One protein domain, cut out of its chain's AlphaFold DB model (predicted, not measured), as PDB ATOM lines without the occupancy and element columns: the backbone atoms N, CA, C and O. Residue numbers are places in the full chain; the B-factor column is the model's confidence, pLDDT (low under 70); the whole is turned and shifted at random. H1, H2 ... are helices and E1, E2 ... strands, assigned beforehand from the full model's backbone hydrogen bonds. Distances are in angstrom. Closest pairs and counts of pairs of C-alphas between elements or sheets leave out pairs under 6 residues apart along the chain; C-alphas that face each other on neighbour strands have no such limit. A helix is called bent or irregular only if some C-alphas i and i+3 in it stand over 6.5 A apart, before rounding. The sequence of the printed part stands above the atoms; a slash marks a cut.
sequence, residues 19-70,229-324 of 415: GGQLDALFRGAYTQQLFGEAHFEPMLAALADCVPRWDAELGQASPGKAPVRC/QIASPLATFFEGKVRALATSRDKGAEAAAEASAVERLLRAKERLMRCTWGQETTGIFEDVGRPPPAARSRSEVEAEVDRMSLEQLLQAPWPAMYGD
ATOM      1  N   GLY A  19      -2.163  41.184  11.601       90.12
ATOM      2  CA  GLY A  19      -2.625  41.514  12.955       90.12
ATOM      3  C   GLY A  19      -2.707  40.295  13.880       90.12
ATOM      4  O   GLY A  19      -2.108  40.278  14.952       90.12
ATOM      5  N   GLY A  20      -3.350  39.220  13.415       88.88
ATOM      6  CA  GLY A  20      -3.487  37.984  14.193       88.88
ATOM      7  C   GLY A  20      -2.155  37.276  14.469       88.88
ATOM      8  O   GLY A  20      -1.992  36.654  15.520       88.88
ATOM      9  N   GLN A  21      -1.183  37.382  13.559       90.88
ATOM     10  CA  GLN A  21       0.165  36.856  13.790       90.88
ATOM     11  C   GLN A  21       0.961  37.716  14.774       90.88
ATOM     12  O   GLN A  21       1.668  37.165  15.616       90.88
ATOM     13  N   LEU A  22       0.829  39.045  14.712       92.56
ATOM     14  CA  LEU A  22       1.451  39.948  15.681       92.56
ATOM     15  C   LEU A  22       0.879  39.730  17.086       92.56
ATOM     16  O   LEU A  22       1.646  39.669  18.043       92.56
ATOM     17  N   ASP A  23      -0.434  39.522  17.213       90.69
ATOM     18  CA  ASP A  23      -1.065  39.174  18.490       90.69
ATOM     19  C   ASP A  23      -0.530  37.843  19.039       90.69
ATOM     20  O   ASP A  23      -0.144  37.764  20.206       90.69
ATOM     21  N   ALA A  24      -0.439  36.802  18.203       89.81
ATOM     22  CA  ALA A  24       0.126  35.514  18.612       89.81
ATOM     23  C   ALA A  24       1.586  35.635  19.078       89.81
ATOM     24  O   ALA A  24       1.992  34.968  20.032       89.81
ATOM     25  N   LEU A  25       2.360  36.502  18.423       90.75
ATOM     26  CA  LEU A  25       3.769  36.721  18.713       90.75
ATOM     27  C   LEU A  25       3.979  37.559  19.982       90.75
ATOM     28  O   LEU A  25       4.754  37.171  20.853       90.75
ATOM     29  N   PHE A  26       3.292  38.693  20.117       93.06
ATOM     30  CA  PHE A  26       3.588  39.697  21.143       93.06
ATOM     31  C   PHE A  26       2.633  39.687  22.338       93.06
ATOM     32  O   PHE A  26       3.031  40.100  23.427       93.06
ATOM     33  N   ARG A  27       1.402  39.189  22.167       91.62
ATOM     34  CA  ARG A  27       0.397  39.067  23.239       91.62
ATOM     35  C   ARG A  27       0.169  37.621  23.696       91.62
ATOM     36  O   ARG A  27      -0.668  37.376  24.557       91.62
ATOM     37  N   GLY A  28       0.912  36.655  23.154       87.62
ATOM     38  CA  GLY A  28       0.860  35.267  23.608       87.62
ATOM     39  C   GLY A  28       1.344  35.104  25.054       87.62
ATOM     40  O   GLY A  28       2.279  35.780  25.484       87.62
ATOM     41  N   ALA A  29       0.755  34.151  25.785       84.75
ATOM     42  CA  ALA A  29       1.059  33.897  27.201       84.75
ATOM     43  C   ALA A  29       2.562  33.693  27.476       84.75
ATOM     44  O   ALA A  29       3.089  34.173  28.474       84.75
ATOM     45  N   TYR A  30       3.275  33.025  26.562       82.81
ATOM     46  CA  TYR A  30       4.720  32.829  26.688       82.81
ATOM     47  C   TYR A  30       5.504  34.150  26.606       82.81
ATOM     48  O   TYR A  30       6.410  34.390  27.399       82.81
ATOM     49  N   THR A  31       5.138  35.030  25.673       86.56
ATOM     50  CA  THR A  31       5.783  36.338  25.519       86.56
ATOM     51  C   THR A  31       5.508  37.236  26.720       86.56
ATOM     52  O   THR A  31       6.431  37.876  27.216       86.56
ATOM     53  N   GLN A  32       4.277  37.231  27.240       88.31
ATOM     54  CA  GLN A  32       3.920  37.963  28.459       88.31
ATOM     55  C   GLN A  32       4.696  37.454  29.680       88.31
ATOM     56  O   GLN A  32       5.209  38.261  30.450       88.31
ATOM     57  N   GLN A  33       4.874  36.136  29.814       86.69
ATOM     58  CA  GLN A  33       5.708  35.551  30.869       86.69
ATOM     59  C   GLN A  33       7.172  36.019  30.778       86.69
ATOM     60  O   GLN A  33       7.821  36.219  31.802       86.69
ATOM     61  N   LEU A  34       7.703  36.183  29.564       84.12
ATOM     62  CA  LEU A  34       9.110  36.519  29.335       84.12
ATOM     63  C   LEU A  34       9.402  38.028  29.418       84.12
ATOM     64  O   LEU A  34      10.459  38.428  29.903       84.12
ATOM     65  N   PHE A  35       8.491  38.870  28.926       88.19
ATOM     66  CA  PHE A  35       8.709  40.314  28.787       88.19
ATOM     67  C   PHE A  35       7.886  41.171  29.754       88.19
ATOM     68  O   PHE A  35       8.217  42.350  29.912       88.19
ATOM     69  N   GLY A  36       6.885  40.588  30.414       88.75
ATOM     70  CA  GLY A  36       5.869  41.290  31.190       88.75
ATOM     71  C   GLY A  36       4.648  41.651  30.345       88.75
ATOM     72  O   GLY A  36       4.721  41.784  29.117       88.75
ATOM     73  N   GLU A  37       3.510  41.822  31.012       86.25
ATOM     74  CA  GLU A  37       2.293  42.314  30.370       86.25
ATOM     75  C   GLU A  37       2.519  43.702  29.759       86.25
ATOM     76  O   GLU A  37       3.269  44.525  30.284       86.25
ATOM     77  N   ALA A  38       1.887  43.945  28.610       87.75
ATOM     78  CA  ALA A  38       1.933  45.210  27.877       87.75
ATOM     79  C   ALA A  38       3.326  45.706  27.427       87.75
ATOM     80  O   ALA A  38       3.413  46.789  26.851       87.75
ATOM     81  N   HIS A  39       4.409  44.930  27.588       90.69
ATOM     82  CA  HIS A  39       5.760  45.373  27.209       90.69
ATOM     83  C   HIS A  39       5.856  45.863  25.752       90.69
ATOM     84  O   HIS A  39       6.503  46.868  25.461       90.69
ATOM     85  N   PHE A  40       5.188  45.160  24.838       93.75
ATOM     86  CA  PHE A  40       5.163  45.482  23.410       93.75
ATOM     87  C   PHE A  40       3.981  46.370  23.000       93.75
ATOM     88  O   PHE A  40       3.894  46.759  21.836       93.75
ATOM     89  N   GLU A  41       3.090  46.728  23.926       94.00
ATOM     90  CA  GLU A  41       1.857  47.456  23.622       94.00
ATOM     91  C   GLU A  41       2.100  48.841  23.001       94.00
ATOM     92  O   GLU A  41       1.426  49.152  22.025       94.00
ATOM     93  N   PRO A  42       3.099  49.648  23.425       93.62
ATOM     94  CA  PRO A  42       3.396  50.913  22.746       93.62
ATOM     95  C   PRO A  42       3.780  50.732  21.271       93.62
ATOM     96  O   PRO A  42       3.425  51.548  20.422       93.62
ATOM     97  N   MET A  43       4.497  49.647  20.954       94.38
ATOM     98  CA  MET A  43       4.866  49.312  19.579       94.38
ATOM     99  C   MET A  43       3.647  48.830  18.792       94.38
ATOM    100  O   MET A  43       3.433  49.321  17.691       94.38
ATOM    101  N   LEU A  44       2.812  47.959  19.367       94.38
ATOM    102  CA  LEU A  44       1.570  47.497  18.735       94.38
ATOM    103  C   LEU A  44       0.579  48.646  18.490       94.38
ATOM    104  O   LEU A  44      -0.000  48.727  17.411       94.38
ATOM    105  N   ALA A  45       0.436  49.575  19.438       92.62
ATOM    106  CA  ALA A  45      -0.407  50.760  19.297       92.62
ATOM    107  C   ALA A  45       0.060  51.659  18.142       92.62
ATOM    108  O   ALA A  45      -0.757  52.124  17.355       92.62
ATOM    109  N   ALA A  46       1.376  51.832  17.972       91.44
ATOM    110  CA  ALA A  46       1.940  52.576  16.844       91.44
ATOM    111  C   ALA A  46       1.718  51.892  15.478       91.44
ATOM    112  O   ALA A  46       1.905  52.527  14.441       91.44
ATOM    113  N   LEU A  47       1.347  50.608  15.463       93.44
ATOM    114  CA  LEU A  47       1.022  49.846  14.256       93.44
ATOM    115  C   LEU A  47      -0.479  49.802  13.955       93.44
ATOM    116  O   LEU A  47      -0.847  49.328  12.880       93.44
ATOM    117  N   ALA A  48      -1.340  50.284  14.857       90.44
ATOM    118  CA  ALA A  48      -2.791  50.104  14.772       90.44
ATOM    119  C   ALA A  48      -3.389  50.614  13.449       90.44
ATOM    120  O   ALA A  48      -4.224  49.935  12.857       90.44
ATOM    121  N   ASP A  49      -2.891  51.739  12.930       89.38
ATOM    122  CA  ASP A  49      -3.354  52.323  11.661       89.38
ATOM    123  C   ASP A  49      -2.760  51.625  10.419       89.38
ATOM    124  O   ASP A  49      -3.274  51.731   9.301       89.38
ATOM    125  N   CYS A  50      -1.650  50.902  10.587       90.88
ATOM    126  CA  CYS A  50      -0.974  50.190   9.502       90.88
ATOM    127  C   CYS A  50      -1.528  48.774   9.318       90.88
ATOM    128  O   CYS A  50      -1.714  48.333   8.186       90.88
ATOM    129  N   VAL A  51      -1.824  48.071  10.416       91.56
ATOM    130  CA  VAL A  51      -2.206  46.650  10.409       91.56
ATOM    131  C   VAL A  51      -3.407  46.342   9.503       91.56
ATOM    132  O   VAL A  51      -3.279  45.416   8.706       91.56
ATOM    133  N   PRO A  52      -4.522  47.100   9.506       89.69
ATOM    134  CA  PRO A  52      -5.641  46.827   8.601       89.69
ATOM    135  C   PRO A  52      -5.260  46.916   7.116       89.69
ATOM    136  O   PRO A  52      -5.742  46.131   6.299       89.69
ATOM    137  N   ARG A  53      -4.366  47.851   6.759       89.25
ATOM    138  CA  ARG A  53      -3.844  47.988   5.391       89.25
ATOM    139  C   ARG A  53      -2.928  46.821   5.042       89.25
ATOM    140  O   ARG A  53      -3.071  46.227   3.980       89.25
ATOM    141  N   TRP A  54      -2.040  46.446   5.959       91.44
ATOM    142  CA  TRP A  54      -1.155  45.294   5.797       91.44
ATOM    143  C   TRP A  54      -1.913  43.972   5.684       91.44
ATOM    144  O   TRP A  54      -1.539  43.126   4.879       91.44
ATOM    145  N   ASP A  55      -3.001  43.803   6.433       87.56
ATOM    146  CA  ASP A  55      -3.887  42.643   6.325       87.56
ATOM    147  C   ASP A  55      -4.530  42.557   4.935       87.56
ATOM    148  O   ASP A  55      -4.593  41.471   4.351       87.56
ATOM    149  N   ALA A  56      -4.960  43.693   4.377       84.31
ATOM    150  CA  ALA A  56      -5.503  43.753   3.023       84.31
ATOM    151  C   ALA A  56      -4.437  43.441   1.954       84.31
ATOM    152  O   ALA A  56      -4.712  42.706   1.007       84.31
ATOM    153  N   GLU A  57      -3.216  43.956   2.116       86.44
ATOM    154  CA  GLU A  57      -2.091  43.720   1.200       86.44
ATOM    155  C   GLU A  57      -1.563  42.280   1.246       86.44
ATOM    156  O   GLU A  57      -1.257  41.701   0.204       86.44
ATOM    157  N   LEU A  58      -1.473  41.679   2.440       80.88
ATOM    158  CA  LEU A  58      -1.054  40.285   2.613       80.88
ATOM    159  C   LEU A  58      -2.050  39.302   1.974       80.88
ATOM    160  O   LEU A  58      -1.691  38.155   1.709       80.88
ATOM    161  N   GLY A  59      -3.284  39.747   1.703       63.06
ATOM    162  CA  GLY A  59      -4.432  39.002   1.174       63.06
ATOM    163  C   GLY A  59      -4.280  38.304  -0.190       63.06
ATOM    164  O   GLY A  59      -5.276  38.145  -0.892       63.06
ATOM    165  N   GLN A  60      -3.086  37.833  -0.576       49.47
ATOM    166  CA  GLN A  60      -2.802  37.132  -1.839       49.47
ATOM    167  C   GLN A  60      -2.180  35.720  -1.721       49.47
ATOM    168  O   GLN A  60      -1.599  35.226  -2.683       49.47
ATOM    169  N   ALA A  61      -2.363  34.985  -0.617       43.03
ATOM    170  CA  ALA A  61      -2.066  33.537  -0.600       43.03
ATOM    171  C   ALA A  61      -3.124  32.679   0.129       43.03
ATOM    172  O   ALA A  61      -2.798  31.748   0.860       43.03
ATOM    173  N   SER A  62      -4.395  33.009  -0.126       42.56
ATOM    174  CA  SER A  62      -5.667  32.258   0.013       42.56
ATOM    175  C   SER A  62      -6.729  33.114   0.723       42.56
ATOM    176  O   SER A  62      -6.406  33.786   1.699       42.56
ATOM    177  N   PRO A  63      -7.992  33.139   0.259       41.69
ATOM    178  CA  PRO A  63      -8.936  34.203   0.600       41.69
ATOM    179  C   PRO A  63      -9.484  34.099   2.035       41.69
ATOM    180  O   PRO A  63     -10.157  33.132   2.382       41.69
ATOM    181  N   GLY A  64      -9.295  35.155   2.830       50.06
ATOM    182  CA  GLY A  64     -10.429  35.997   3.237       50.06
ATOM    183  C   GLY A  64     -11.459  35.468   4.241       50.06
ATOM    184  O   GLY A  64     -12.629  35.819   4.111       50.06
ATOM    185  N   LYS A  65     -11.081  34.700   5.269       59.88
ATOM    186  CA  LYS A  65     -11.930  34.560   6.468       59.88
ATOM    187  C   LYS A  65     -11.099  34.702   7.736       59.88
ATOM    188  O   LYS A  65     -10.013  34.132   7.839       59.88
ATOM    189  N   ALA A  66     -11.621  35.472   8.690       76.88
ATOM    190  CA  ALA A  66     -11.093  35.509  10.046       76.88
ATOM    191  C   ALA A  66     -10.925  34.066  10.557       76.88
ATOM    192  O   ALA A  66     -11.780  33.217  10.266       76.88
ATOM    193  N   PRO A  67      -9.831  33.762  11.271       87.94
ATOM    194  CA  PRO A  67      -9.589  32.408  11.723       87.94
ATOM    195  C   PRO A  67     -10.732  31.972  12.641       87.94
ATOM    196  O   PRO A  67     -11.207  32.735  13.483       87.94
ATOM    197  N   VAL A  68     -11.187  30.736  12.469       92.81
ATOM    198  CA  VAL A  68     -12.291  30.185  13.256       92.81
ATOM    199  C   VAL A  68     -11.736  29.359  14.404       92.81
ATOM    200  O   VAL A  68     -10.695  28.713  14.275       92.81
ATOM    201  N   ARG A  69     -12.431  29.359  15.537       94.94
ATOM    202  CA  ARG A  69     -12.076  28.523  16.686       94.94
ATOM    203  C   ARG A  69     -12.898  27.241  16.701       94.94
ATOM    204  O   ARG A  69     -13.938  27.148  16.043       94.94
ATOM    205  N   CYS A  70     -12.425  26.251  17.450       96.31
ATOM    206  CA  CYS A  70     -13.242  25.094  17.794       96.31
ATOM    207  C   CYS A  70     -14.558  25.552  18.440       96.31
ATOM    208  O   CYS A  70     -14.551  26.405  19.328       96.31
ATOM    209  N   GLN A 229       7.900  22.119   8.186       87.50
ATOM    210  CA  GLN A 229       8.342  23.493   8.378       87.50
ATOM    211  C   GLN A 229       7.659  24.375   7.340       87.50
ATOM    212  O   GLN A 229       7.926  24.265   6.142       87.50
ATOM    213  N   ILE A 230       6.780  25.256   7.805       87.50
ATOM    214  CA  ILE A 230       6.114  26.248   6.960       87.50
ATOM    215  C   ILE A 230       6.691  27.612   7.308       87.50
ATOM    216  O   ILE A 230       6.570  28.075   8.443       87.50
ATOM    217  N   ALA A 231       7.331  28.248   6.328       87.56
ATOM    218  CA  ALA A 231       7.878  29.588   6.489       87.56
ATOM    219  C   ALA A 231       6.763  30.602   6.779       87.56
ATOM    220  O   ALA A 231       5.674  30.519   6.209       87.56
ATOM    221  N   SER A 232       7.052  31.567   7.653       88.88
ATOM    222  CA  SER A 232       6.105  32.640   7.941       88.88
ATOM    223  C   SER A 232       5.857  33.492   6.696       88.88
ATOM    224  O   SER A 232       6.824  33.956   6.083       88.88
ATOM    225  N   PRO A 233       4.591  33.781   6.348       87.56
ATOM    226  CA  PRO A 233       4.282  34.693   5.253       87.56
ATOM    227  C   PRO A 233       4.739  36.133   5.551       87.56
ATOM    228  O   PRO A 233       4.930  36.917   4.623       87.56
ATOM    229  N   LEU A 234       4.974  36.472   6.827       90.81
ATOM    230  CA  LEU A 234       5.431  37.800   7.236       90.81
ATOM    231  C   LEU A 234       6.844  38.124   6.743       90.81
ATOM    232  O   LEU A 234       7.132  39.291   6.499       90.81
ATOM    233  N   ALA A 235       7.703  37.119   6.541       89.19
ATOM    234  CA  ALA A 235       9.063  37.339   6.050       89.19
ATOM    235  C   ALA A 235       9.053  38.003   4.666       89.19
ATOM    236  O   ALA A 235       9.487  39.143   4.508       89.19
ATOM    237  N   THR A 236       8.452  37.331   3.681       89.12
ATOM    238  CA  THR A 236       8.338  37.856   2.314       89.12
ATOM    239  C   THR A 236       7.494  39.132   2.259       89.12
ATOM    240  O   THR A 236       7.793  40.032   1.476       89.12
ATOM    241  N   PHE A 237       6.466  39.239   3.108       91.81
ATOM    242  CA  PHE A 237       5.637  40.440   3.195       91.81
ATOM    243  C   PHE A 237       6.440  41.676   3.615       91.81
ATOM    244  O   PHE A 237       6.433  42.676   2.897       91.81
ATOM    245  N   PHE A 238       7.166  41.621   4.738       93.44
ATOM    246  CA  PHE A 238       7.910  42.781   5.234       93.44
ATOM    247  C   PHE A 238       9.132  43.119   4.370       93.44
ATOM    248  O   PHE A 238       9.442  44.298   4.207       93.44
ATOM    249  N   GLU A 239       9.767  42.131   3.732       91.44
ATOM    250  CA  GLU A 239      10.779  42.382   2.693       91.44
ATOM    251  C   GLU A 239      10.205  43.189   1.518       91.44
ATOM    252  O   GLU A 239      10.779  44.204   1.105       91.44
ATOM    253  N   GLY A 240       9.052  42.765   0.988       91.50
ATOM    254  CA  GLY A 240       8.354  43.471  -0.088       91.50
ATOM    255  C   GLY A 240       7.903  44.869   0.335       91.50
ATOM    256  O   GLY A 240       8.080  45.830  -0.416       91.50
ATOM    257  N   LYS A 241       7.396  44.998   1.564       91.19
ATOM    258  CA  LYS A 241       6.944  46.262   2.147       91.19
ATOM    259  C   LYS A 241       8.078  47.279   2.261       91.19
ATOM    260  O   LYS A 241       7.928  48.404   1.789       91.19
ATOM    261  N   VAL A 242       9.229  46.892   2.819       90.75
ATOM    262  CA  VAL A 242      10.392  47.791   2.914       90.75
ATOM    263  C   VAL A 242      10.871  48.213   1.526       90.75
ATOM    264  O   VAL A 242      11.155  49.391   1.309       90.75
ATOM    265  N   ARG A 243      10.907  47.285   0.560       89.12
ATOM    266  CA  ARG A 243      11.275  47.613  -0.824       89.12
ATOM    267  C   ARG A 243      10.316  48.633  -1.440       89.12
ATOM    268  O   ARG A 243      10.779  49.597  -2.043       89.12
ATOM    269  N   ALA A 244       9.008  48.449  -1.266       88.75
ATOM    270  CA  ALA A 244       7.996  49.371  -1.773       88.75
ATOM    271  C   ALA A 244       8.159  50.777  -1.171       88.75
ATOM    272  O   ALA A 244       8.230  51.755  -1.918       88.75
ATOM    273  N   LEU A 245       8.322  50.864   0.154       86.75
ATOM    274  CA  LEU A 245       8.542  52.123   0.874       86.75
ATOM    275  C   LEU A 245       9.824  52.839   0.419       86.75
ATOM    276  O   LEU A 245       9.819  54.058   0.269       86.75
ATOM    277  N   ALA A 246      10.898  52.098   0.127       82.69
ATOM    278  CA  ALA A 246      12.148  52.667  -0.379       82.69
ATOM    279  C   ALA A 246      12.026  53.241  -1.806       82.69
ATOM    280  O   ALA A 246      12.739  54.181  -2.154       82.69
ATOM    281  N   THR A 247      11.137  52.679  -2.633       81.00
ATOM    282  CA  THR A 247      10.920  53.105  -4.030       81.00
ATOM    283  C   THR A 247       9.810  54.140  -4.215       81.00
ATOM    284  O   THR A 247       9.673  54.690  -5.311       81.00
ATOM    285  N   SER A 248       9.011  54.407  -3.176       72.81
ATOM    286  CA  SER A 248       7.926  55.386  -3.241       72.81
ATOM    287  C   SER A 248       8.477  56.774  -3.581       72.81
ATOM    288  O   SER A 248       9.375  57.288  -2.911       72.81
ATOM    289  N   ARG A 249       7.947  57.376  -4.655       53.19
ATOM    290  CA  ARG A 249       8.358  58.703  -5.149       53.19
ATOM    291  C   ARG A 249       7.989  59.822  -4.175       53.19
ATOM    292  O   ARG A 249       8.714  60.813  -4.104       53.19
ATOM    293  N   ASP A 250       6.930  59.625  -3.396       55.31
ATOM    294  CA  ASP A 250       6.580  60.480  -2.272       55.31
ATOM    295  C   ASP A 250       7.293  59.976  -1.018       55.31
ATOM    296  O   ASP A 250       6.812  59.093  -0.305       55.31
ATOM    297  N   LYS A 251       8.423  60.611  -0.695       57.56
ATOM    298  CA  LYS A 251       8.985  60.627   0.666       57.56
ATOM    299  C   LYS A 251       8.097  61.465   1.602       57.56
ATOM    300  O   LYS A 251       8.585  62.340   2.314       57.56
ATOM    301  N   GLY A 252       6.783  61.260   1.540       72.06
ATOM    302  CA  GLY A 252       5.821  61.905   2.419       72.06
ATOM    303  C   GLY A 252       6.015  61.436   3.860       72.06
ATOM    304  O   GLY A 252       6.553  60.354   4.110       72.06
ATOM    305  N   ALA A 253       5.555  62.245   4.815       81.12
ATOM    306  CA  ALA A 253       5.661  61.939   6.243       81.12
ATOM    307  C   ALA A 253       5.059  60.564   6.603       81.12
ATOM    308  O   ALA A 253       5.588  59.877   7.473       81.12
ATOM    309  N   GLU A 254       4.009  60.134   5.897       83.19
ATOM    310  CA  GLU A 254       3.342  58.847   6.114       83.19
ATOM    311  C   GLU A 254       4.232  57.641   5.764       83.19
ATOM    312  O   GLU A 254       4.401  56.748   6.591       83.19
ATOM    313  N   ALA A 255       4.874  57.638   4.590       84.50
ATOM    314  CA  ALA A 255       5.763  56.549   4.174       84.50
ATOM    315  C   ALA A 255       6.996  56.436   5.090       84.50
ATOM    316  O   ALA A 255       7.442  55.336   5.419       84.50
ATOM    317  N   ALA A 256       7.527  57.576   5.548       86.00
ATOM    318  CA  ALA A 256       8.611  57.607   6.526       86.00
ATOM    319  C   ALA A 256       8.165  57.069   7.901       86.00
ATOM    320  O   ALA A 256       8.912  56.330   8.549       86.00
ATOM    321  N   ALA A 257       6.944  57.402   8.335       88.62
ATOM    322  CA  ALA A 257       6.382  56.903   9.585       88.62
ATOM    323  C   ALA A 257       6.148  55.385   9.536       88.62
ATOM    324  O   ALA A 257       6.531  54.685  10.476       88.62
ATOM    325  N   GLU A 258       5.608  54.866   8.426       90.38
ATOM    326  CA  GLU A 258       5.411  53.430   8.205       90.38
ATOM    327  C   GLU A 258       6.748  52.678   8.165       90.38
ATOM    328  O   GLU A 258       6.898  51.659   8.836       90.38
ATOM    329  N   ALA A 259       7.766  53.204   7.471       89.50
ATOM    330  CA  ALA A 259       9.102  52.602   7.457       89.50
ATOM    331  C   ALA A 259       9.711  52.519   8.869       89.50
ATOM    332  O   ALA A 259      10.227  51.476   9.273       89.50
ATOM    333  N   SER A 260       9.584  53.595   9.650       90.25
ATOM    334  CA  SER A 260      10.040  53.637  11.042       90.25
ATOM    335  C   SER A 260       9.277  52.645  11.934       90.25
ATOM    336  O   SER A 260       9.860  52.009  12.814       90.25
ATOM    337  N   ALA A 261       7.976  52.479  11.698       92.56
ATOM    338  CA  ALA A 261       7.138  51.493  12.370       92.56
ATOM    339  C   ALA A 261       7.548  50.047  12.038       92.56
ATOM    340  O   ALA A 261       7.695  49.236  12.956       92.56
ATOM    341  N   VAL A 262       7.802  49.735  10.763       93.94
ATOM    342  CA  VAL A 262       8.295  48.417  10.330       93.94
ATOM    343  C   VAL A 262       9.646  48.104  10.968       93.94
ATOM    344  O   VAL A 262       9.839  47.009  11.488       93.94
ATOM    345  N   GLU A 263      10.574  49.060  11.004       94.19
ATOM    346  CA  GLU A 263      11.873  48.843  11.643       94.19
ATOM    347  C   GLU A 263      11.735  48.560  13.148       94.19
ATOM    348  O   GLU A 263      12.337  47.608  13.656       94.19
ATOM    349  N   ARG A 264      10.895  49.325  13.868       94.81
ATOM    350  CA  ARG A 264      10.597  49.062  15.289       94.81
ATOM    351  C   ARG A 264      10.022  47.662  15.501       94.81
ATOM    352  O   ARG A 264      10.439  46.975  16.434       94.81
ATOM    353  N   LEU A 265       9.108  47.233  14.632       96.38
ATOM    354  CA  LEU A 265       8.528  45.894  14.663       96.38
ATOM    355  C   LEU A 265       9.593  44.809  14.458       96.38
ATOM    356  O   LEU A 265       9.651  43.858  15.236       96.38
ATOM    357  N   LEU A 266      10.457  44.949  13.449       95.75
ATOM    358  CA  LEU A 266      11.511  43.972  13.163       95.75
ATOM    359  C   LEU A 266      12.502  43.849  14.329       95.75
ATOM    360  O   LEU A 266      12.874  42.734  14.702       95.75
ATOM    361  N   ARG A 267      12.870  44.970  14.963       95.50
ATOM    362  CA  ARG A 267      13.701  44.972  16.180       95.50
ATOM    363  C   ARG A 267      12.994  44.281  17.345       95.50
ATOM    364  O   ARG A 267      13.594  43.440  18.009       95.50
ATOM    365  N   ALA A 268      11.718  44.585  17.583       94.56
ATOM    366  CA  ALA A 268      10.937  43.941  18.639       94.56
ATOM    367  C   ALA A 268      10.807  42.424  18.421       94.56
ATOM    368  O   ALA A 268      11.051  41.647  19.347       94.56
ATOM    369  N   LYS A 269      10.505  42.002  17.184       93.81
ATOM    370  CA  LYS A 269      10.506  40.592  16.772       93.81
ATOM    371  C   LYS A 269      11.857  39.958  17.073       93.81
ATOM    372  O   LYS A 269      11.908  38.896  17.678       93.81
ATOM    373  N   GLU A 270      12.956  40.586  16.672       92.75
ATOM    374  CA  GLU A 270      14.284  39.997  16.832       92.75
ATOM    375  C   GLU A 270      14.704  39.860  18.298       92.75
ATOM    376  O   GLU A 270      15.245  38.821  18.682       92.75
ATOM    377  N   ARG A 271      14.375  40.845  19.143       91.38
ATOM    378  CA  ARG A 271      14.565  40.749  20.599       91.38
ATOM    379  C   ARG A 271      13.813  39.548  21.168       91.38
ATOM    380  O   ARG A 271      14.404  38.738  21.878       91.38
ATOM    381  N   LEU A 272      12.538  39.391  20.809       88.69
ATOM    382  CA  LEU A 272      11.729  38.254  21.247       88.69
ATOM    383  C   LEU A 272      12.315  36.917  20.771       88.69
ATOM    384  O   LEU A 272      12.466  35.997  21.577       88.69
ATOM    385  N   MET A 273      12.689  36.813  19.491       87.31
ATOM    386  CA  MET A 273      13.246  35.580  18.929       87.31
ATOM    387  C   MET A 273      14.552  35.179  19.627       87.31
ATOM    388  O   MET A 273      14.706  34.027  20.028       87.31
ATOM    389  N   ARG A 274      15.475  36.123  19.835       86.56
ATOM    390  CA  ARG A 274      16.764  35.848  20.486       86.56
ATOM    391  C   ARG A 274      16.628  35.523  21.967       86.56
ATOM    392  O   ARG A 274      17.338  34.642  22.444       86.56
ATOM    393  N   CYS A 275      15.710  36.175  22.680       83.38
ATOM    394  CA  CYS A 275      15.417  35.826  24.072       83.38
ATOM    395  C   CYS A 275      14.757  34.444  24.200       83.38
ATOM    396  O   CYS A 275      14.944  33.773  25.208       83.38
ATOM    397  N   THR A 276      14.004  34.007  23.185       78.69
ATOM    398  CA  THR A 276      13.284  32.725  23.222       78.69
ATOM    399  C   THR A 276      14.133  31.539  22.744       78.69
ATOM    400  O   THR A 276      14.072  30.463  23.341       78.69
ATOM    401  N   TRP A 277      14.918  31.710  21.671       76.25
ATOM    402  CA  TRP A 277      15.641  30.622  20.985       76.25
ATOM    403  C   TRP A 277      17.159  30.835  20.860       76.25
ATOM    404  O   TRP A 277      17.849  29.981  20.310       76.25
ATOM    405  N   GLY A 278      17.718  31.944  21.350       75.69
ATOM    406  CA  GLY A 278      19.138  32.257  21.161       75.69
ATOM    407  C   GLY A 278      19.486  32.599  19.703       75.69
ATOM    408  O   GLY A 278      18.643  33.074  18.947       75.69
ATOM    409  N   GLN A 279      20.747  32.389  19.301       63.50
ATOM    410  CA  GLN A 279      21.243  32.773  17.964       63.50
ATOM    411  C   GLN A 279      20.756  31.871  16.821       63.50
ATOM    412  O   GLN A 279      20.739  32.307  15.673       63.50
ATOM    413  N   GLU A 280      20.311  30.648  17.113       57.88
ATOM    414  CA  GLU A 280      19.823  29.717  16.085       57.88
ATOM    415  C   GLU A 280      18.438  30.119  15.533       57.88
ATOM    416  O   GLU A 280      18.017  29.541  14.537       57.88
ATOM    417  N   THR A 281      17.775  31.129  16.141       53.47
ATOM    418  CA  THR A 281      16.611  31.956  15.695       53.47
ATOM    419  C   THR A 281      15.460  31.285  14.926       53.47
ATOM    420  O   THR A 281      14.554  31.961  14.448       53.47
ATOM    421  N   THR A 282      15.420  29.962  14.856       50.97
ATOM    422  CA  THR A 282      14.472  29.205  14.031       50.97
ATOM    423  C   THR A 282      13.653  28.220  14.855       50.97
ATOM    424  O   THR A 282      12.664  27.704  14.363       50.97
ATOM    425  N   GLY A 283      14.005  27.965  16.120       44.59
ATOM    426  CA  GLY A 283      13.357  26.909  16.902       44.59
ATOM    427  C   GLY A 283      13.715  25.494  16.444       44.59
ATOM    428  O   GLY A 283      13.097  24.539  16.905       44.59
ATOM    429  N   ILE A 284      14.724  25.351  15.579       40.50
ATOM    430  CA  ILE A 284      15.268  24.056  15.188       40.50
ATOM    431  C   ILE A 284      16.356  23.687  16.201       40.50
ATOM    432  O   ILE A 284      17.421  24.293  16.225       40.50
ATOM    433  N   PHE A 285      16.094  22.691  17.047       40.84
ATOM    434  CA  PHE A 285      17.150  22.035  17.817       40.84
ATOM    435  C   PHE A 285      17.872  21.059  16.878       40.84
ATOM    436  O   PHE A 285      17.560  19.871  16.861       40.84
ATOM    437  N   GLU A 286      18.800  21.545  16.046       39.00
ATOM    438  CA  GLU A 286      19.523  20.665  15.108       39.00
ATOM    439  C   GLU A 286      20.551  19.752  15.785       39.00
ATOM    440  O   GLU A 286      21.097  18.867  15.127       39.00
ATOM    441  N   ASP A 287      20.799  19.888  17.091       37.31
ATOM    442  CA  ASP A 287      21.859  19.111  17.729       37.31
ATOM    443  C   ASP A 287      21.448  18.520  19.080       37.31
ATOM    444  O   ASP A 287      21.569  19.125  20.149       37.31
ATOM    445  N   VAL A 288      20.979  17.270  19.021       37.44
ATOM    446  CA  VAL A 288      20.799  16.389  20.180       37.44
ATOM    447  C   VAL A 288      22.184  16.101  20.776       37.44
ATOM    448  O   VAL A 288      22.828  15.107  20.438       37.44
ATOM    449  N   GLY A 289      22.667  17.007  21.627       37.72
ATOM    450  CA  GLY A 289      23.993  16.935  22.245       37.72
ATOM    451  C   GLY A 289      24.653  18.286  22.519       37.72
ATOM    452  O   GLY A 289      25.602  18.331  23.301       37.72
ATOM    453  N   ARG A 290      24.157  19.388  21.937       38.22
ATOM    454  CA  ARG A 290      24.615  20.730  22.307       38.22
ATOM    455  C   ARG A 290      23.854  21.175  23.560       38.22
ATOM    456  O   ARG A 290      22.622  21.137  23.552       38.22
ATOM    457  N   PRO A 291      24.535  21.564  24.654       36.53
ATOM    458  CA  PRO A 291      23.844  22.167  25.783       36.53
ATOM    459  C   PRO A 291      23.070  23.394  25.282       36.53
ATOM    460  O   PRO A 291      23.575  24.091  24.391       36.53
ATOM    461  N   PRO A 292      21.861  23.659  25.811       44.31
ATOM    462  CA  PRO A 292      21.129  24.865  25.454       44.31
ATOM    463  C   PRO A 292      22.060  26.072  25.627       44.31
ATOM    464  O   PRO A 292      22.830  26.101  26.598       44.31
ATOM    465  N   PRO A 293      22.056  27.038  24.689       52.16
ATOM    466  CA  PRO A 293      22.898  28.216  24.822       52.16
ATOM    467  C   PRO A 293      22.639  28.865  26.185       52.16
ATOM    468  O   PRO A 293      21.496  28.909  26.646       52.16
ATOM    469  N   ALA A 294      23.708  29.322  26.845       55.53
ATOM    470  CA  ALA A 294      23.605  29.978  28.144       55.53
ATOM    471  C   ALA A 294      22.546  31.089  28.087       55.53
ATOM    472  O   ALA A 294      22.469  31.817  27.092       55.53
ATOM    473  N   ALA A 295      21.729  31.204  29.138       57.81
ATOM    474  CA  ALA A 295      20.729  32.258  29.239       57.81
ATOM    475  C   ALA A 295      21.431  33.619  29.122       57.81
ATOM    476  O   ALA A 295      22.193  34.011  30.006       57.81
ATOM    477  N   ARG A 296      21.225  34.310  27.997       67.69
ATOM    478  CA  ARG A 296      21.788  35.643  27.762       67.69
ATOM    479  C   ARG A 296      20.935  36.670  28.482       67.69
ATOM    480  O   ARG A 296      19.708  36.547  28.498       67.69
ATOM    481  N   SER A 297      21.571  37.683  29.063       80.75
ATOM    482  CA  SER A 297      20.810  38.754  29.693       80.75
ATOM    483  C   SER A 297      20.009  39.513  28.631       80.75
ATOM    484  O   SER A 297      20.438  39.697  27.488       80.75
ATOM    485  N   ARG A 298      18.805  39.949  28.998       80.94
ATOM    486  CA  ARG A 298      17.916  40.679  28.089       80.94
ATOM    487  C   ARG A 298      18.560  41.963  27.554       80.94
ATOM    488  O   ARG A 298      18.410  42.271  26.377       80.94
ATOM    489  N   SER A 299      19.326  42.661  28.389       85.38
ATOM    490  CA  SER A 299      20.061  43.872  28.012       85.38
ATOM    491  C   SER A 299      21.139  43.607  26.956       85.38
ATOM    492  O   SER A 299      21.310  44.413  26.041       85.38
ATOM    493  N   GLU A 300      21.841  42.471  27.020       87.50
ATOM    494  CA  GLU A 300      22.797  42.076  25.976       87.50
ATOM    495  C   GLU A 300      22.112  41.837  24.631       87.50
ATOM    496  O   GLU A 300      22.634  42.251  23.593       87.50
ATOM    497  N   VAL A 301      20.954  41.167  24.645       88.38
ATOM    498  CA  VAL A 301      20.164  40.913  23.435       88.38
ATOM    499  C   VAL A 301      19.662  42.228  22.844       88.38
ATOM    500  O   VAL A 301      19.823  42.449  21.648       88.38
ATOM    501  N   GLU A 302      19.104  43.118  23.666       90.00
ATOM    502  CA  GLU A 302      18.618  44.430  23.228       90.00
ATOM    503  C   GLU A 302      19.735  45.252  22.570       90.00
ATOM    504  O   GLU A 302      19.570  45.696  21.434       90.00
ATOM    505  N   ALA A 303      20.908  45.346  23.204       91.12
ATOM    506  CA  ALA A 303      22.047  46.078  22.655       91.12
ATOM    507  C   ALA A 303      22.586  45.473  21.344       91.12
ATOM    508  O   ALA A 303      23.085  46.199  20.484       91.12
ATOM    509  N   GLU A 304      22.531  44.148  21.180       91.88
ATOM    510  CA  GLU A 304      22.916  43.490  19.927       91.88
ATOM    511  C   GLU A 304      21.926  43.800  18.805       91.88
ATOM    512  O   GLU A 304      22.350  44.184  17.715       91.88
ATOM    513  N   VAL A 305      20.625  43.691  19.085       93.06
ATOM    514  CA  VAL A 305      19.576  43.992  18.106       93.06
ATOM    515  C   VAL A 305      19.605  45.462  17.704       93.06
ATOM    516  O   VAL A 305      19.421  45.769  16.530       93.06
ATOM    517  N   ASP A 306      19.901  46.376  18.624       93.75
ATOM    518  CA  ASP A 306      20.004  47.808  18.326       93.75
ATOM    519  C   ASP A 306      21.148  48.134  17.359       93.75
ATOM    520  O   ASP A 306      21.029  49.055  16.551       93.75
ATOM    521  N   ARG A 307      22.216  47.328  17.350       95.38
ATOM    522  CA  ARG A 307      23.325  47.454  16.390       95.38
ATOM    523  C   ARG A 307      23.043  46.826  15.024       95.38
ATOM    524  O   ARG A 307      23.837  47.026  14.107       95.38
ATOM    525  N   MET A 308      21.959  46.065  14.869       95.06
ATOM    526  CA  MET A 308      21.621  45.460  13.581       95.06
ATOM    527  C   MET A 308      21.163  46.525  12.581       95.06
ATOM    528  O   MET A 308      20.356  47.407  12.894       95.06
ATOM    529  N   SER A 309      21.668  46.403  11.356       94.81
ATOM    530  CA  SER A 309      21.160  47.123  10.190       94.81
ATOM    531  C   SER A 309      19.772  46.613   9.791       94.81
ATOM    532  O   SER A 309      19.393  45.482  10.106       94.81
ATOM    533  N   LEU A 310      19.024  47.425   9.041       90.94
ATOM    534  CA  LEU A 310      17.722  47.023   8.506       90.94
ATOM    535  C   LEU A 310      17.819  45.774   7.615       90.94
ATOM    536  O   LEU A 310      16.945  44.915   7.670       90.94
ATOM    537  N   GLU A 311      18.896  45.636   6.841       91.44
ATOM    538  CA  GLU A 311      19.138  44.449   6.016       91.44
ATOM    539  C   GLU A 311      19.293  43.185   6.873       91.44
ATOM    540  O   GLU A 311      18.643  42.176   6.605       91.44
ATOM    541  N   GLN A 312      20.076  43.255   7.955       93.31
ATOM    542  CA  GLN A 312      20.224  42.136   8.893       93.31
ATOM    543  C   GLN A 312      18.901  41.782   9.583       93.31
ATOM    544  O   GLN A 312      18.629  40.608   9.815       93.31
ATOM    545  N   LEU A 313      18.076  42.780   9.911       93.50
ATOM    546  CA  LEU A 313      16.757  42.571  10.512       93.50
ATOM    547  C   LEU A 313      15.766  41.910   9.544       93.50
ATOM    548  O   LEU A 313      14.966  41.086   9.976       93.50
ATOM    549  N   LEU A 314      15.822  42.255   8.255       90.75
ATOM    550  CA  LEU A 314      14.992  41.642   7.213       90.75
ATOM    551  C   LEU A 314      15.414  40.206   6.901       90.75
ATOM    552  O   LEU A 314      14.558  39.354   6.701       90.75
ATOM    553  N   GLN A 315      16.720  39.929   6.901       90.00
ATOM    554  CA  GLN A 315      17.257  38.579   6.706       90.00
ATOM    555  C   GLN A 315      17.048  37.675   7.931       90.00
ATOM    556  O   GLN A 315      17.142  36.451   7.816       90.00
ATOM    557  N   ALA A 316      16.778  38.252   9.106       89.69
ATOM    558  CA  ALA A 316      16.520  37.482  10.312       89.69
ATOM    559  C   ALA A 316      15.188  36.714  10.195       89.69
ATOM    560  O   ALA A 316      14.152  37.303   9.868       89.69
ATOM    561  N   PRO A 317      15.167  35.405  10.502       87.44
ATOM    562  CA  PRO A 317      13.991  34.579  10.280       87.44
ATOM    563  C   PRO A 317      12.805  35.031  11.141       87.44
ATOM    564  O   PRO A 317      12.927  35.418  12.312       87.44
ATOM    565  N   TRP A 318      11.624  34.950  10.539       89.62
ATOM    566  CA  TRP A 318      10.355  34.989  11.253       89.62
ATOM    567  C   TRP A 318      10.037  33.602  11.821       89.62
ATOM    568  O   TRP A 318      10.425  32.601  11.210       89.62
ATOM    569  N   PRO A 319       9.317  33.512  12.955       87.00
ATOM    570  CA  PRO A 319       8.956  32.226  13.536       87.00
ATOM    571  C   PRO A 319       8.135  31.414  12.530       87.00
ATOM    572  O   PRO A 319       7.064  31.840  12.094       87.00
ATOM    573  N   ALA A 320       8.662  30.259  12.134       86.00
ATOM    574  CA  ALA A 320       7.985  29.318  11.255       86.00
ATOM    575  C   ALA A 320       7.004  28.441  12.050       86.00
ATOM    576  O   ALA A 320       7.106  28.302  13.271       86.00
ATOM    577  N   MET A 321       6.047  27.840  11.346       86.25
ATOM    578  CA  MET A 321       5.240  26.771  11.925       86.25
ATOM    579  C   MET A 321       6.020  25.462  11.806       86.25
ATOM    580  O   MET A 321       6.468  25.117  10.709       86.25
ATOM    581  N   TYR A 322       6.149  24.757  12.930       83.50
ATOM    582  CA  TYR A 322       6.791  23.450  13.027       83.50
ATOM    583  C   TYR A 322       5.810  22.381  13.496       83.50
ATOM    584  O   TYR A 322       4.956  22.638  14.349       83.50
ATOM    585  N   GLY A 323       5.972  21.176  12.970       81.12
ATOM    586  CA  GLY A 323       5.283  19.985  13.450       81.12
ATOM    587  C   GLY A 323       5.848  18.731  12.803       81.12
ATOM    588  O   GLY A 323       6.794  18.811  12.025       81.12
ATOM    589  N   ASP A 324       5.226  17.593  13.074       83.94
ATOM    590  CA  ASP A 324       5.552  16.325  12.432       83.94
ATOM    591  C   ASP A 324       4.361  15.812  11.633       83.94
ATOM    592  O   ASP A 324       3.200  15.982  12.015       83.94
TER     593      ASP A 324
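Overview. This is residues 19 to 70 and 229 to 324 of the 415 residues of the protein "Hypothetical protein" of Alexandrium monilatum (UniProt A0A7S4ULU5). One long helix, H6, runs through the middle, with H1, H2 and H3 on one side and H5 and H8 on the opposite side; H7 packs on its later part, and H4 meets the start of H1. The turn at residues 247 to 253 and the loop at residues 286 to 291 stand free, and strand E1 ends the printed part. The 148 printed residues have eight named helices, H1 to H8, then E1: mostly helix. The whole is compact, with a radius of gyration of the C-alphas of 16.3 A, spanning 51 by 41 by 28 A.

Arrangement. H6, residues 253 to 280, is the hub, touching four helices; it has a kink of 81 degrees near residue 274 and is irregular, C-alphas 276 and 279 being 9.5 A apart. With residues 255 to 262 it touches H5, residues 233 to 247, in a helical hairpin; the closest C-alphas, of Leu 245 and Ala 255, are 6.2 A apart. With residues 267 to 275 it touches H7, residues 298 to 306, in another, at a steep tilt of 44 degrees; the closest C-alphas are Arg 271 and Glu 302, 6.1 A. It also touches H8, residues 310 to 315, closest C-alphas Leu 266 and Leu 313, 6.0 A, and H3, residues 41 to 46, closest C-alphas Ala 46 and Ala 261, 6.9 A. H1, residues 19 to 26, is near H6 and only just touches H4, residues 51 to 58, with 3 pairs of C-alphas within 8 A, the closest Gly 19 and Val 51, 5.7 A. H2, residues 29 to 35, is close to H6 but not clearly touching, closest C-alphas Thr 31 and Leu 272, 7.6 A. Every O i to N i+4 pair is within hydrogen-bond range in H1 to H5, H7 and H8; in H6, 22 of 24 are. E1, residues 321 to 324, pairs with no named strand.

Along the chain. H6 runs 36.5 A from C-alpha 253 at (5.661, 61.939, 6.243), and H5 21.7 A. C-alpha 324 of E1 is at (5.552, 16.325, 12.432).

Size, cuts and confidence. Residues 71 to 228 are cut out, leaving 23.6 A between C-alphas 70 and 229. The link from H6 to H7 is long, 17 residues. pLDDT is under 70 at residues 59 to 65, 249 to 251 and 279 to 296.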